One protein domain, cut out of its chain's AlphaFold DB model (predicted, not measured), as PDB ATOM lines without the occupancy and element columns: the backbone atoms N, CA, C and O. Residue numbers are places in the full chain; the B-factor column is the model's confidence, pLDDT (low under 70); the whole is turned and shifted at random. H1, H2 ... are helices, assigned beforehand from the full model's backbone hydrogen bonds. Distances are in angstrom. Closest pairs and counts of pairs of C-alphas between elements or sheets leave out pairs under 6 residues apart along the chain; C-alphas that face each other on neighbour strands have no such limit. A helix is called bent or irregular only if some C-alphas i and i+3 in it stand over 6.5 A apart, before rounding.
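Overview. This is residues 2 to 84 of the 330 residues of an uncharacterized protein of Spironucleus salmonicida (UniProt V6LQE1). The chain is wound in stacked turns: three pairs of helices, H1 with H2, H3 with H4 and H5 with H6, follow one another along the longest axis, with H3 and H4 in the middle. H1, H3 and H5 form a row on one side and run the same way, while H2, H4 and H6 run back on the other side; the first pair is the loosest, and residues 23 to 36 make a long loop to the second. The printed part has 83 residues with six named helices, H1 to H6 in order, and no named strand, and its class is all helix. It is compact, with a radius of gyration of the C-alphas of 11.8 A, and rounded, spanning 29 by 25 by 24 A.

Arrangement. H1, residues 7 to 14, and H2, residues 17 to 22, only just touch, with 3 pairs of C-alphas within 8 A, and only at the corner by their link; the closest C-alphas, of Leu 11 and Leu 20, are 6.8 A apart. H1 touches H3, residues 37 to 44, closest at the C-alphas of Ile 12 and Ala 41, 6.3 A apart, the same way at a tilt of 36 degrees, only just steep. H3 forms a helical hairpin with H4, residues 46 to 57, at a shallow tilt of 17 degrees, opposite ways; the closest C-alphas, of Ala 41 and Val 49, are 5.8 A apart. H4 touches H2 with residues 48 to 51 alone, closest at the C-alphas of Gln 17 and Ser 48, 6.6 A apart. H5, residues 66 to 72, and H6, residues 76 to 83, form a second helical hairpin at a shallow tilt of 28 degrees, with the C-alphas of Leu 67 and Phe 82 closest at 5.3 A. H3 and H5 only just touch, with 3 pairs of C-alphas within 8 A, the closest those of Ile 42 and Ala 70, 6.5 A apart. H4, with residues 46 to 50 alone, and H6 only just touch, with 3 pairs of C-alphas within 8 A, the closest those of Ala 50 and Ile 81, 6.9 A apart. H1 and H2 are each apart from H5 and H6. Every O i to N i+4 pair is within hydrogen-bond range in H1, H2, H3 and H5, against 4 of 8 in H4 and 2 of 4 in H6.

Along the chain. H1 begins at C-alpha 7, (-279.511, -328.611, -226.206), and is 10.5 A long; H2 is 8.7 A, H3 10.3 A and H5 9.9 A. H4, the longest at 16.8 A, begins at C-alpha 46, (-276.054, -343.906, -216.844), and is only just irregular, with C-alphas 51 and 54 6.6 A apart. H6, 11.4 A long, is irregular, with C-alphas 77 and 80 7.0 A apart, and ends at C-alpha 83, (-273.106, -345.278, -202.209).

Size, cuts and confidence. The two C-alphas farthest apart, those of Ser 5 and Ala 84, are 33.7 A apart. The printed part has no cut. The link from H2 to H3, 14 residues, is long; that from H4 to H5, 8 residues, is short but not tight, and the other three are tight. The mean pLDDT of the printed part is 86.6, and residues 24 to 28 and residue 60 are under 70.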
ATOM      1  N   ASP A   2    -289.162-334.661-225.382       85.19
ATOM      2  CA  ASP A   2    -288.577-334.073-226.596       85.19
ATOM      3  C   ASP A   2    -287.163-333.560-226.283       85.19
ATOM      4  O   ASP A   2    -286.994-332.463-225.752       85.19
ATOM      5  N   PHE A   3    -286.153-334.394-226.542       82.81
ATOM      6  CA  PHE A   3    -284.750-334.063-226.284       82.81
ATOM      7  C   PHE A   3    -284.214-332.970-227.222       82.81
ATOM      8  O   PHE A   3    -283.241-332.304-226.871       82.81
ATOM      9  N   ASP A   4    -284.850-332.743-228.376       85.94
ATOM     10  CA  ASP A   4    -284.418-331.731-229.346       85.94
ATOM     11  C   ASP A   4    -284.787-330.308-228.903       85.94
ATOM     12  O   ASP A   4    -284.123-329.347-229.293       85.94
ATOM     13  N   SER A   5    -285.779-330.174-228.017       86.31
ATOM     14  CA  SER A   5    -286.196-328.889-227.439       86.31
ATOM     15  C   SER A   5    -285.167-328.259-226.486       86.31
ATOM     16  O   SER A   5    -285.202-327.049-226.256       86.31
ATOM     17  N   HIS A   6    -284.219-329.045-225.955       86.06
ATOM     18  CA  HIS A   6    -283.191-328.557-225.035       86.06
ATOM     19  C   HIS A   6    -281.796-329.088-225.393       86.06
ATOM     20  O   HIS A   6    -281.518-330.274-225.200       86.06
ATOM     21  N   PRO A   7    -280.856-328.209-225.796       85.12
ATOM     22  CA  PRO A   7    -279.511-328.611-226.206       85.12
ATOM     23  C   PRO A   7    -278.768-329.473-225.176       85.12
ATOM     24  O   PRO A   7    -278.065-330.408-225.546       85.12
ATOM     25  N   TRP A   8    -278.941-329.209-223.879       83.25
ATOM     26  CA  TRP A   8    -278.266-329.969-222.824       83.25
ATOM     27  C   TRP A   8    -278.858-331.370-222.616       83.25
ATOM     28  O   TRP A   8    -278.110-332.302-222.326       83.25
ATOM     29  N   LEU A   9    -280.170-331.552-222.814       87.06
ATOM     30  CA  LEU A   9    -280.799-332.876-222.789       87.06
ATOM     31  C   LEU A   9    -280.245-333.739-223.915       87.06
ATOM     32  O   LEU A   9    -279.907-334.900-223.694       87.06
ATOM     33  N   LYS A  10    -280.082-333.142-225.099       88.38
ATOM     34  CA  LYS A  10    -279.436-333.785-226.238       88.38
ATOM     35  C   LYS A  10    -277.994-334.187-225.925       88.38
ATOM     36  O   LYS A  10    -277.593-335.281-226.293       88.38
ATOM     37  N   LEU A  11    -277.233-333.376-225.185       87.06
ATOM     38  CA  LEU A  11    -275.877-333.751-224.749       87.06
ATOM     39  C   LEU A  11    -275.862-334.956-223.799       87.06
ATOM     40  O   LEU A  11    -275.028-335.842-223.971       87.06
ATOM     41  N   ILE A  12    -276.789-335.018-222.834       86.56
ATOM     42  CA  ILE A  12    -276.944-336.196-221.963       86.56
ATOM     43  C   ILE A  12    -277.304-337.419-222.810       86.56
ATOM     44  O   ILE A  12    -276.686-338.467-222.664       86.56
ATOM     45  N   GLN A  13    -278.267-337.280-223.724       87.19
ATOM     46  CA  GLN A  13    -278.713-338.367-224.596       87.19
ATOM     47  C   GLN A  13    -277.593-338.883-225.511       87.19
ATOM     48  O   GLN A  13    -277.462-340.089-225.698       87.19
ATOM     49  N   LEU A  14    -276.777-337.980-226.060       89.06
ATOM     50  CA  LEU A  14    -275.605-338.320-226.868       89.06
ATOM     51  C   LEU A  14    -274.481-338.951-226.033       89.06
ATOM     52  O   LEU A  14    -273.571-339.544-226.606       89.06
ATOM     53  N   ASN A  15    -274.544-338.837-224.700       86.50
ATOM     54  CA  ASN A  15    -273.543-339.337-223.760       86.50
ATOM     55  C   ASN A  15    -272.115-338.852-224.100       86.50
ATOM     56  O   ASN A  15    -271.128-339.553-223.866       86.50
ATOM     57  N   ASP A  16    -271.992-337.644-224.665       88.69
ATOM     58  CA  ASP A  16    -270.698-337.063-225.022       88.69
ATOM     59  C   ASP A  16    -270.014-336.512-223.767       88.69
ATOM     60  O   ASP A  16    -270.199-335.365-223.355       88.69
ATOM     61  N   GLN A  17    -269.190-337.356-223.152       87.31
ATOM     62  CA  GLN A  17    -268.467-337.030-221.928       87.31
ATOM     63  C   GLN A  17    -267.564-335.794-222.054       87.31
ATOM     64  O   GLN A  17    -267.334-335.107-221.058       87.31
ATOM     65  N   GLN A  18    -267.028-335.500-223.243       87.88
ATOM     66  CA  GLN A  18    -266.149-334.345-223.448       87.88
ATOM     67  C   GLN A  18    -266.960-333.053-223.441       87.88
ATOM     68  O   GLN A  18    -266.576-332.079-222.788       87.88
ATOM     69  N   LEU A  19    -268.113-333.054-224.111       84.38
ATOM     70  CA  LEU A  19    -269.028-331.914-224.095       84.38
ATOM     71  C   LEU A  19    -269.659-331.710-222.714       84.38
ATOM     72  O   LEU A  19    -269.721-330.574-222.243       84.38
ATOM     73  N   LEU A  20    -270.020-332.792-222.019       83.94
ATOM     74  CA  LEU A  20    -270.504-332.743-220.633       83.94
ATOM     75  C   LEU A  20    -269.448-332.209-219.652       83.94
ATOM     76  O   LEU A  20    -269.793-331.618-218.637       83.94
ATOM     77  N   LYS A  21    -268.151-332.354-219.934       83.75
ATOM     78  CA  LYS A  21    -267.101-331.731-219.110       83.75
ATOM     79  C   LYS A  21    -266.898-330.248-219.429       83.75
ATOM     80  O   LYS A  21    -266.545-329.483-218.540       83.75
ATOM     81  N   ARG A  22    -267.108-329.837-220.685       84.25
ATOM     82  CA  ARG A  22    -266.811-328.473-221.165       84.25
ATOM     83  C   ARG A  22    -267.969-327.483-221.016       84.25
ATOM     84  O   ARG A  22    -267.718-326.320-220.725       84.25
ATOM     85  N   GLY A  23    -269.209-327.910-221.246       70.88
ATOM     86  CA  GLY A  23    -270.360-327.002-221.399       70.88
ATOM     87  C   GLY A  23    -271.360-326.988-220.240       70.88
ATOM     88  O   GLY A  23    -272.338-326.249-220.278       70.88
ATOM     89  N   PHE A  24    -271.163-327.823-219.224       68.44
ATOM     90  CA  PHE A  24    -272.241-328.209-218.314       68.44
ATOM     91  C   PHE A  24    -272.477-327.377-217.034       68.44
ATOM     92  O   PHE A  24    -273.594-327.465-216.520       68.44
ATOM     93  N   PRO A  25    -271.557-326.535-216.506       65.50
ATOM     94  CA  PRO A  25    -271.728-325.967-215.163       65.50
ATOM     95  C   PRO A  25    -273.004-325.145-214.952       65.50
ATOM     96  O   PRO A  25    -273.523-325.106-213.845       65.50
ATOM     97  N   GLN A  26    -273.518-324.477-215.988       69.00
ATOM     98  CA  GLN A  26    -274.637-323.537-215.833       69.00
ATOM     99  C   GLN A  26    -276.014-324.182-216.058       69.00
ATOM    100  O   GLN A  26    -277.005-323.720-215.498       69.00
ATOM    101  N   HIS A  27    -276.086-325.265-216.839       69.19
ATOM    102  CA  HIS A  27    -277.352-325.912-217.218       69.19
ATOM    103  C   HIS A  27    -277.603-327.250-216.519       69.19
ATOM    104  O   HIS A  27    -278.719-327.761-216.589       69.19
ATOM    105  N   ALA A  28    -276.614-327.783-215.790       69.00
ATOM    106  CA  ALA A  28    -276.745-329.019-215.018       69.00
ATOM    107  C   ALA A  28    -277.934-329.015-214.045       69.00
ATOM    108  O   ALA A  28    -278.425-330.062-213.647       69.00
ATOM    109  N   PHE A  29    -278.430-327.849-213.657       75.81
ATOM    110  CA  PHE A  29    -279.435-327.728-212.604       75.81
ATOM    111  C   PHE A  29    -280.828-327.401-213.144       75.81
ATOM    112  O   PHE A  29    -281.760-327.173-212.374       75.81
ATOM    113  N   MET A  30    -280.993-327.382-214.470       81.06
ATOM    114  CA  MET A  30    -282.298-327.174-215.081       81.06
ATOM    115  C   MET A  30    -283.195-328.389-214.838       81.06
ATOM    116  O   MET A  30    -282.812-329.532-215.083       81.06
ATOM    117  N   LYS A  31    -284.415-328.119-214.364       86.06
ATOM    118  CA  LYS A  31    -285.472-329.124-214.279       86.06
ATOM    119  C   LYS A  31    -286.198-329.193-215.614       86.06
ATOM    120  O   LYS A  31    -286.670-328.173-216.110       86.06
ATOM    121  N   PHE A  32    -286.342-330.392-216.157       85.88
ATOM    122  CA  PHE A  32    -287.188-330.667-217.308       85.88
ATOM    123  C   PHE A  32    -288.252-331.687-216.913       85.88
ATOM    124  O   PHE A  32    -287.932-332.780-216.452       85.88
ATOM    125  N   ASN A  33    -289.529-331.325-217.052       86.88
ATOM    126  CA  ASN A  33    -290.655-332.134-216.569       86.88
ATOM    127  C   ASN A  33    -290.497-332.574-215.100       86.88
ATOM    128  O   ASN A  33    -290.720-333.734-214.766       86.88
ATOM    129  N   ASN A  34    -290.088-331.647-214.227       89.12
ATOM    130  CA  ASN A  34    -289.789-331.882-212.806       89.12
ATOM    131  C   ASN A  34    -288.594-332.802-212.509       89.12
ATOM    132  O   ASN A  34    -288.331-333.043-211.332       89.12
ATOM    133  N   LEU A  35    -287.858-333.265-213.524       89.88
ATOM    134  CA  LEU A  35    -286.631-334.035-213.347       89.88
ATOM    135  C   LEU A  35    -285.405-333.144-213.522       89.88
ATOM    136  O   LEU A  35    -285.322-332.405-214.502       89.88
ATOM    137  N   ASP A  36    -284.448-333.205-212.603       90.69
ATOM    138  CA  ASP A  36    -283.145-332.565-212.815       90.69
ATOM    139  C   ASP A  36    -282.238-333.379-213.746       90.69
ATOM    140  O   ASP A  36    -282.526-334.524-214.107       90.69
ATOM    141  N   SER A  37    -281.125-332.776-214.167       89.81
ATOM    142  CA  SER A  37    -280.220-333.419-215.120       89.81
ATOM    143  C   SER A  37    -279.605-334.722-214.600       89.81
ATOM    144  O   SER A  37    -279.368-335.626-215.402       89.81
ATOM    145  N   LEU A  38    -279.402-334.864-213.284       92.31
ATOM    146  CA  LEU A  38    -278.888-336.095-212.690       92.31
ATOM    147  C   LEU A  38    -279.947-337.201-212.755       92.31
ATOM    148  O   LEU A  38    -279.624-338.313-213.169       92.31
ATOM    149  N   GLN A  39    -281.216-336.900-212.459       92.94
ATOM    150  CA  GLN A  39    -282.327-337.847-212.640       92.94
ATOM    151  C   GLN A  39    -282.456-338.289-214.101       92.94
ATOM    152  O   GLN A  39    -282.611-339.477-214.386       92.94
ATOM    153  N   ILE A  40    -282.343-337.351-215.044       92.50
ATOM    154  CA  ILE A  40    -282.395-337.652-216.482       92.50
ATOM    155  C   ILE A  40    -281.207-338.527-216.896       92.50
ATOM    156  O   ILE A  40    -281.393-339.502-217.626       92.50
ATOM    157  N   ALA A  41    -280.004-338.247-216.394       93.56
ATOM    158  CA  ALA A  41    -278.836-339.080-216.655       93.56
ATOM    159  C   ALA A  41    -278.989-340.491-216.072       93.56
ATOM    160  O   ALA A  41    -278.703-341.462-216.767       93.56
ATOM    161  N   ILE A  42    -279.523-340.637-214.855       94.56
ATOM    162  CA  ILE A  42    -279.826-341.952-214.266       94.56
ATOM    163  C   ILE A  42    -280.763-342.756-215.180       94.56
ATOM    164  O   ILE A  42    -280.555-343.953-215.397       94.56
ATOM    165  N   LEU A  43    -281.787-342.109-215.739       94.00
ATOM    166  CA  LEU A  43    -282.778-342.769-216.588       94.00
ATOM    167  C   LEU A  43    -282.218-343.171-217.955       94.00
ATOM    168  O   LEU A  43    -282.394-344.327-218.363       94.00
ATOM    169  N   TYR A  44    -281.559-342.237-218.642       92.62
ATOM    170  CA  TYR A  44    -281.290-342.334-220.081       92.62
ATOM    171  C   TYR A  44    -279.807-342.434-220.448       92.62
ATOM    172  O   TYR A  44    -279.494-342.941-221.521       92.62
ATOM    173  N   ALA A  45    -278.892-341.997-219.582       92.81
ATOM    174  CA  ALA A  45    -277.457-341.955-219.869       92.81
ATOM    175  C   ALA A  45    -276.621-342.283-218.619       92.81
ATOM    176  O   ALA A  45    -275.905-341.422-218.098       92.81
ATOM    177  N   PRO A  46    -276.681-343.529-218.112       91.81
ATOM    178  CA  PRO A  46    -276.054-343.906-216.844       91.81
ATOM    179  C   PRO A  46    -274.542-343.640-216.812       91.81
ATOM    180  O   PRO A  46    -273.995-343.315-215.766       91.81
ATOM    181  N   GLN A  47    -273.855-343.685-217.955       90.88
ATOM    182  CA  GLN A  47    -272.422-343.375-218.017       90.88
ATOM    183  C   GLN A  47    -272.105-341.894-217.759       90.88
ATOM    184  O   GLN A  47    -271.014-341.564-217.297       90.88
ATOM    185  N   SER A  48    -273.058-340.998-218.022       91.56
ATOM    186  CA  SER A  48    -272.924-339.571-217.721       91.56
ATOM    187  C   SER A  48    -273.020-339.288-216.219       91.56
ATOM    188  O   SER A  48    -272.514-338.269-215.753       91.56
ATOM    189  N   VAL A  49    -273.607-340.198-215.430       92.94
ATOM    190  CA  VAL A  49    -273.795-340.031-213.980       92.94
ATOM    191  C   VAL A  49    -272.467-339.824-213.257       92.94
ATOM    192  O   VAL A  49    -272.389-338.952-212.403       92.94
ATOM    193  N   ALA A  50    -271.400-340.538-213.625       90.88
ATOM    194  CA  ALA A  50    -270.089-340.381-212.985       90.88
ATOM    195  C   ALA A  50    -269.497-338.965-213.146       90.88
ATOM    196  O   ALA A  50    -268.707-338.523-212.315       90.88
ATOM    197  N   ILE A  51    -269.885-338.247-214.205       89.75
ATOM    198  CA  ILE A  51    -269.453-336.868-214.471       89.75
ATOM    199  C   ILE A  51    -270.371-335.881-213.755       89.75
ATOM    200  O   ILE A  51    -269.897-334.926-213.142       89.75
ATOM    201  N   LEU A  52    -271.683-336.106-213.831       89.50
ATOM    202  CA  LEU A  52    -272.672-335.191-213.267       89.50
ATOM    203  C   LEU A  52    -272.727-335.267-211.747       89.50
ATOM    204  O   LEU A  52    -272.925-334.251-211.087       89.50
ATOM    205  N   TYR A  53    -272.529-336.450-211.179       91.19
ATOM    206  CA  TYR A  53    -272.775-336.671-209.768       91.19
ATOM    207  C   TYR A  53    -271.892-335.828-208.833       91.19
ATOM    208  O   TYR A  53    -272.443-335.152-207.960       91.19
ATOM    209  N   PRO A  54    -270.564-335.746-209.035       89.06
ATOM    210  CA  PRO A  54    -269.718-334.863-208.236       89.06
ATOM    211  C   PRO A  54    -270.142-333.394-208.319       89.06
ATOM    212  O   PRO A  54    -270.109-332.699-207.310       89.06
ATOM    213  N   LEU A  55    -270.594-332.924-209.488       87.50
ATOM    214  CA  LEU A  55    -271.058-331.542-209.667       87.50
ATOM    215  C   LEU A  55    -272.305-331.250-208.822       87.50
ATOM    216  O   LEU A  55    -272.438-330.156-208.280       87.50
ATOM    217  N   PHE A  56    -273.186-332.240-208.679       87.94
ATOM    218  CA  PHE A  56    -274.366-332.147-207.823       87.94
ATOM    219  C   PHE A  56    -274.013-332.170-206.333       87.94
ATOM    220  O   PHE A  56    -274.644-331.449-205.567       87.94
ATOM    221  N   LEU A  57    -272.992-332.927-205.913       85.50
ATOM    222  CA  LEU A  57    -272.564-332.978-204.506       85.50
ATOM    223  C   LEU A  57    -272.082-331.624-203.967       85.50
ATOM    224  O   LEU A  57    -272.275-331.336-202.787       85.50
ATOM    225  N   TYR A  58    -271.478-330.781-204.812       82.19
ATOM    226  CA  TYR A  58    -271.033-329.440-204.409       82.19
ATOM    227  C   TYR A  58    -272.178-328.439-204.234       82.19
ATOM    228  O   TYR A  58    -271.970-327.373-203.655       82.19
ATOM    229  N   GLN A  59    -273.384-328.755-204.709       77.75
ATOM    230  CA  GLN A  59    -274.541-327.891-204.540       77.75
ATOM    231  C   GLN A  59    -275.467-328.405-203.442       77.75
ATOM    232  O   GLN A  59    -275.904-329.549-203.411       77.75
ATOM    233  N   THR A  60    -275.826-327.504-202.535       57.62
ATOM    234  CA  THR A  60    -276.544-327.793-201.287       57.62
ATOM    235  C   THR A  60    -278.030-328.144-201.459       57.62
ATOM    236  O   THR A  60    -278.751-328.210-200.466       57.62
ATOM    237  N   GLN A  61    -278.520-328.367-202.686       73.69
ATOM    238  CA  GLN A  61    -279.959-328.445-202.982       73.69
ATOM    239  C   GLN A  61    -280.404-329.707-203.735       73.69
ATOM    240  O   GLN A  61    -281.413-329.677-204.443       73.69
ATOM    241  N   ILE A  62    -279.723-330.845-203.570       76.00
ATOM    242  CA  ILE A  62    -280.315-332.113-204.016       76.00
ATOM    243  C   ILE A  62    -281.507-332.426-203.097       76.00
ATOM    244  O   ILE A  62    -281.343-332.739-201.919       76.00
ATOM    245  N   THR A  63    -282.728-332.304-203.619       82.06
ATOM    246  CA  THR A  63    -283.966-332.526-202.847       82.06
ATOM    247  C   THR A  63    -284.352-334.000-202.719       82.06
ATOM    248  O   THR A  63    -285.370-334.316-202.105       82.06
ATOM    249  N   TYR A  64    -283.592-334.902-203.334       86.25
ATOM    250  CA  TYR A  64    -283.863-336.336-203.385       86.25
ATOM    251  C   TYR A  64    -282.589-337.133-203.098       86.25
ATOM    252  O   TYR A  64    -281.490-336.590-203.143       86.25
ATOM    253  N   ASP A  65    -282.748-338.420-202.799       89.88
ATOM    254  CA  ASP A  65    -281.637-339.360-202.662       89.88
ATOM    255  C   ASP A  65    -281.369-340.037-204.025       89.88
ATOM    256  O   ASP A  65    -282.226-340.787-204.513       89.88
ATOM    257  N   PRO A  66    -280.214-339.781-204.668       92.06
ATOM    258  CA  PRO A  66    -279.858-340.382-205.950       92.06
ATOM    259  C   PRO A  66    -279.792-341.909-205.915       92.06
ATOM    260  O   PRO A  66    -280.179-342.546-206.897       92.06
ATOM    261  N   LEU A  67    -279.382-342.507-204.788       93.25
ATOM    262  CA  LEU A  67    -279.369-343.962-204.648       93.25
ATOM    263  C   LEU A  67    -280.800-344.507-204.633       93.25
ATOM    264  O   LEU A  67    -281.099-345.476-205.331       93.25
ATOM    265  N   GLN A  68    -281.707-343.850-203.905       91.38
ATOM    266  CA  GLN A  68    -283.124-344.221-203.897       91.38
ATOM    267  C   GLN A  68    -283.752-344.093-205.293       91.38
ATOM    268  O   GLN A  68    -284.523-344.955-205.710       91.38
ATOM    269  N   PHE A  69    -283.420-343.034-206.033       93.44
ATOM    270  CA  PHE A  69    -283.925-342.836-207.392       93.44
ATOM    271  C   PHE A  69    -283.403-343.914-208.354       93.44
ATOM    272  O   PHE A  69    -284.177-344.490-209.120       93.44
ATOM    273  N   ALA A  70    -282.114-344.257-208.274       94.44
ATOM    274  CA  ALA A  70    -281.533-345.364-209.033       94.44
ATOM    275  C   ALA A  70    -282.203-346.706-208.704       94.44
ATOM    276  O   ALA A  70    -282.466-347.493-209.614       94.44
ATOM    277  N   TYR A  71    -282.524-346.934-207.427       94.19
ATOM    278  CA  TYR A  71    -283.242-348.118-206.960       94.19
ATOM    279  C   TYR A  71    -284.645-348.231-207.565       94.19
ATOM    280  O   TYR A  71    -284.968-349.247-208.178       94.19
ATOM    281  N   ILE A  72    -285.447-347.162-207.494       93.81
ATOM    282  CA  ILE A  72    -286.805-347.119-208.070       93.81
ATOM    283  C   ILE A  72    -286.789-347.482-209.563       93.81
ATOM    284  O   ILE A  72    -287.692-348.154-210.060       93.81
ATOM    285  N   HIS A  73    -285.740-347.073-210.277       94.69
ATOM    286  CA  HIS A  73    -285.577-347.322-211.707       94.69
ATOM    287  C   HIS A  73    -284.713-348.546-212.047       94.69
ATOM    288  O   HIS A  73    -284.373-348.730-213.219       94.69
ATOM    289  N   LYS A  74    -284.377-349.391-211.059       94.75
ATOM    290  CA  LYS A  74    -283.605-350.638-211.219       94.75
ATOM    291  C   LYS A  74    -282.274-350.443-211.955       94.75
ATOM    292  O   LYS A  74    -281.873-351.249-212.794       94.75
ATOM    293  N   LYS A  75    -281.580-349.342-211.661       95.25
ATOM    294  CA  LYS A  75    -280.272-349.001-212.240       95.25
ATOM    295  C   LYS A  75    -279.142-349.516-211.347       95.25
ATOM    296  O   LYS A  75    -278.395-348.732-210.768       95.25
ATOM    297  N   TYR A  76    -279.035-350.840-211.240       93.25
ATOM    298  CA  TYR A  76    -278.095-351.534-210.348       93.25
ATOM    299  C   TYR A  76    -276.635-351.100-210.538       93.25
ATOM    300  O   TYR A  76    -275.910-350.910-209.562       93.25
ATOM    301  N   ASP A  77    -276.230-350.855-211.788       92.94
ATOM    302  CA  ASP A  77    -274.872-350.430-212.135       92.94
ATOM    303  C   ASP A  77    -274.486-349.092-211.499       92.94
ATOM    304  O   ASP A  77    -273.307-348.802-211.373       92.94
ATOM    305  N   LEU A  78    -275.447-348.272-211.072       93.19
ATOM    306  CA  LEU A  78    -275.177-346.963-210.479       93.19
ATOM    307  C   LEU A  78    -275.042-347.000-208.953       93.19
ATOM    308  O   LEU A  78    -274.650-345.996-208.358       93.19
ATOM    309  N   TYR A  79    -275.341-348.128-208.301       93.25
ATOM    310  CA  TYR A  79    -275.347-348.200-206.836       93.25
ATOM    311  C   TYR A  79    -273.975-347.876-206.246       93.25
ATOM    312  O   TYR A  79    -273.882-347.099-205.300       93.25
ATOM    313  N   HIS A  80    -272.904-348.379-206.863       90.06
ATOM    314  CA  HIS A  80    -271.535-348.114-206.424       90.06
ATOM    315  C   HIS A  80    -271.150-346.626-206.501       90.06
ATOM    316  O   HIS A  80    -270.364-346.157-205.680       90.06
ATOM    317  N   ILE A  81    -271.724-345.872-207.450       90.69
ATOM    318  CA  ILE A  81    -271.461-344.436-207.623       90.69
ATOM    319  C   ILE A  81    -272.136-343.641-206.505       90.69
ATOM    320  O   ILE A  81    -271.518-342.772-205.892       90.69
ATOM    321  N   PHE A  82    -273.402-343.944-206.221       91.19
ATOM    322  CA  PHE A  82    -274.183-343.193-205.236       91.19
ATOM    323  C   PHE A  82    -273.922-343.618-203.790       91.19
ATOM    324  O   PHE A  82    -274.210-342.856-202.865       91.19
ATOM    325  N   TYR A  83    -273.345-344.799-203.565       85.25
ATOM    326  CA  TYR A  83    -273.106-345.278-202.209       85.25
ATOM    327  C   TYR A  83    -272.064-344.448-201.443       85.25
ATOM    328  O   TYR A  83    -272.204-344.238-200.241       85.25
ATOM    329  N   ALA A  84    -271.051-343.897-202.123       79.00
ATOM    330  CA  ALA A  84    -270.000-343.094-201.478       79.00
ATOM    331  C   ALA A  84    -270.538-341.854-200.728       79.00
ATOM    332  O   ALA A  84    -269.916-341.334-199.808       79.00
TER     333      ALA A  84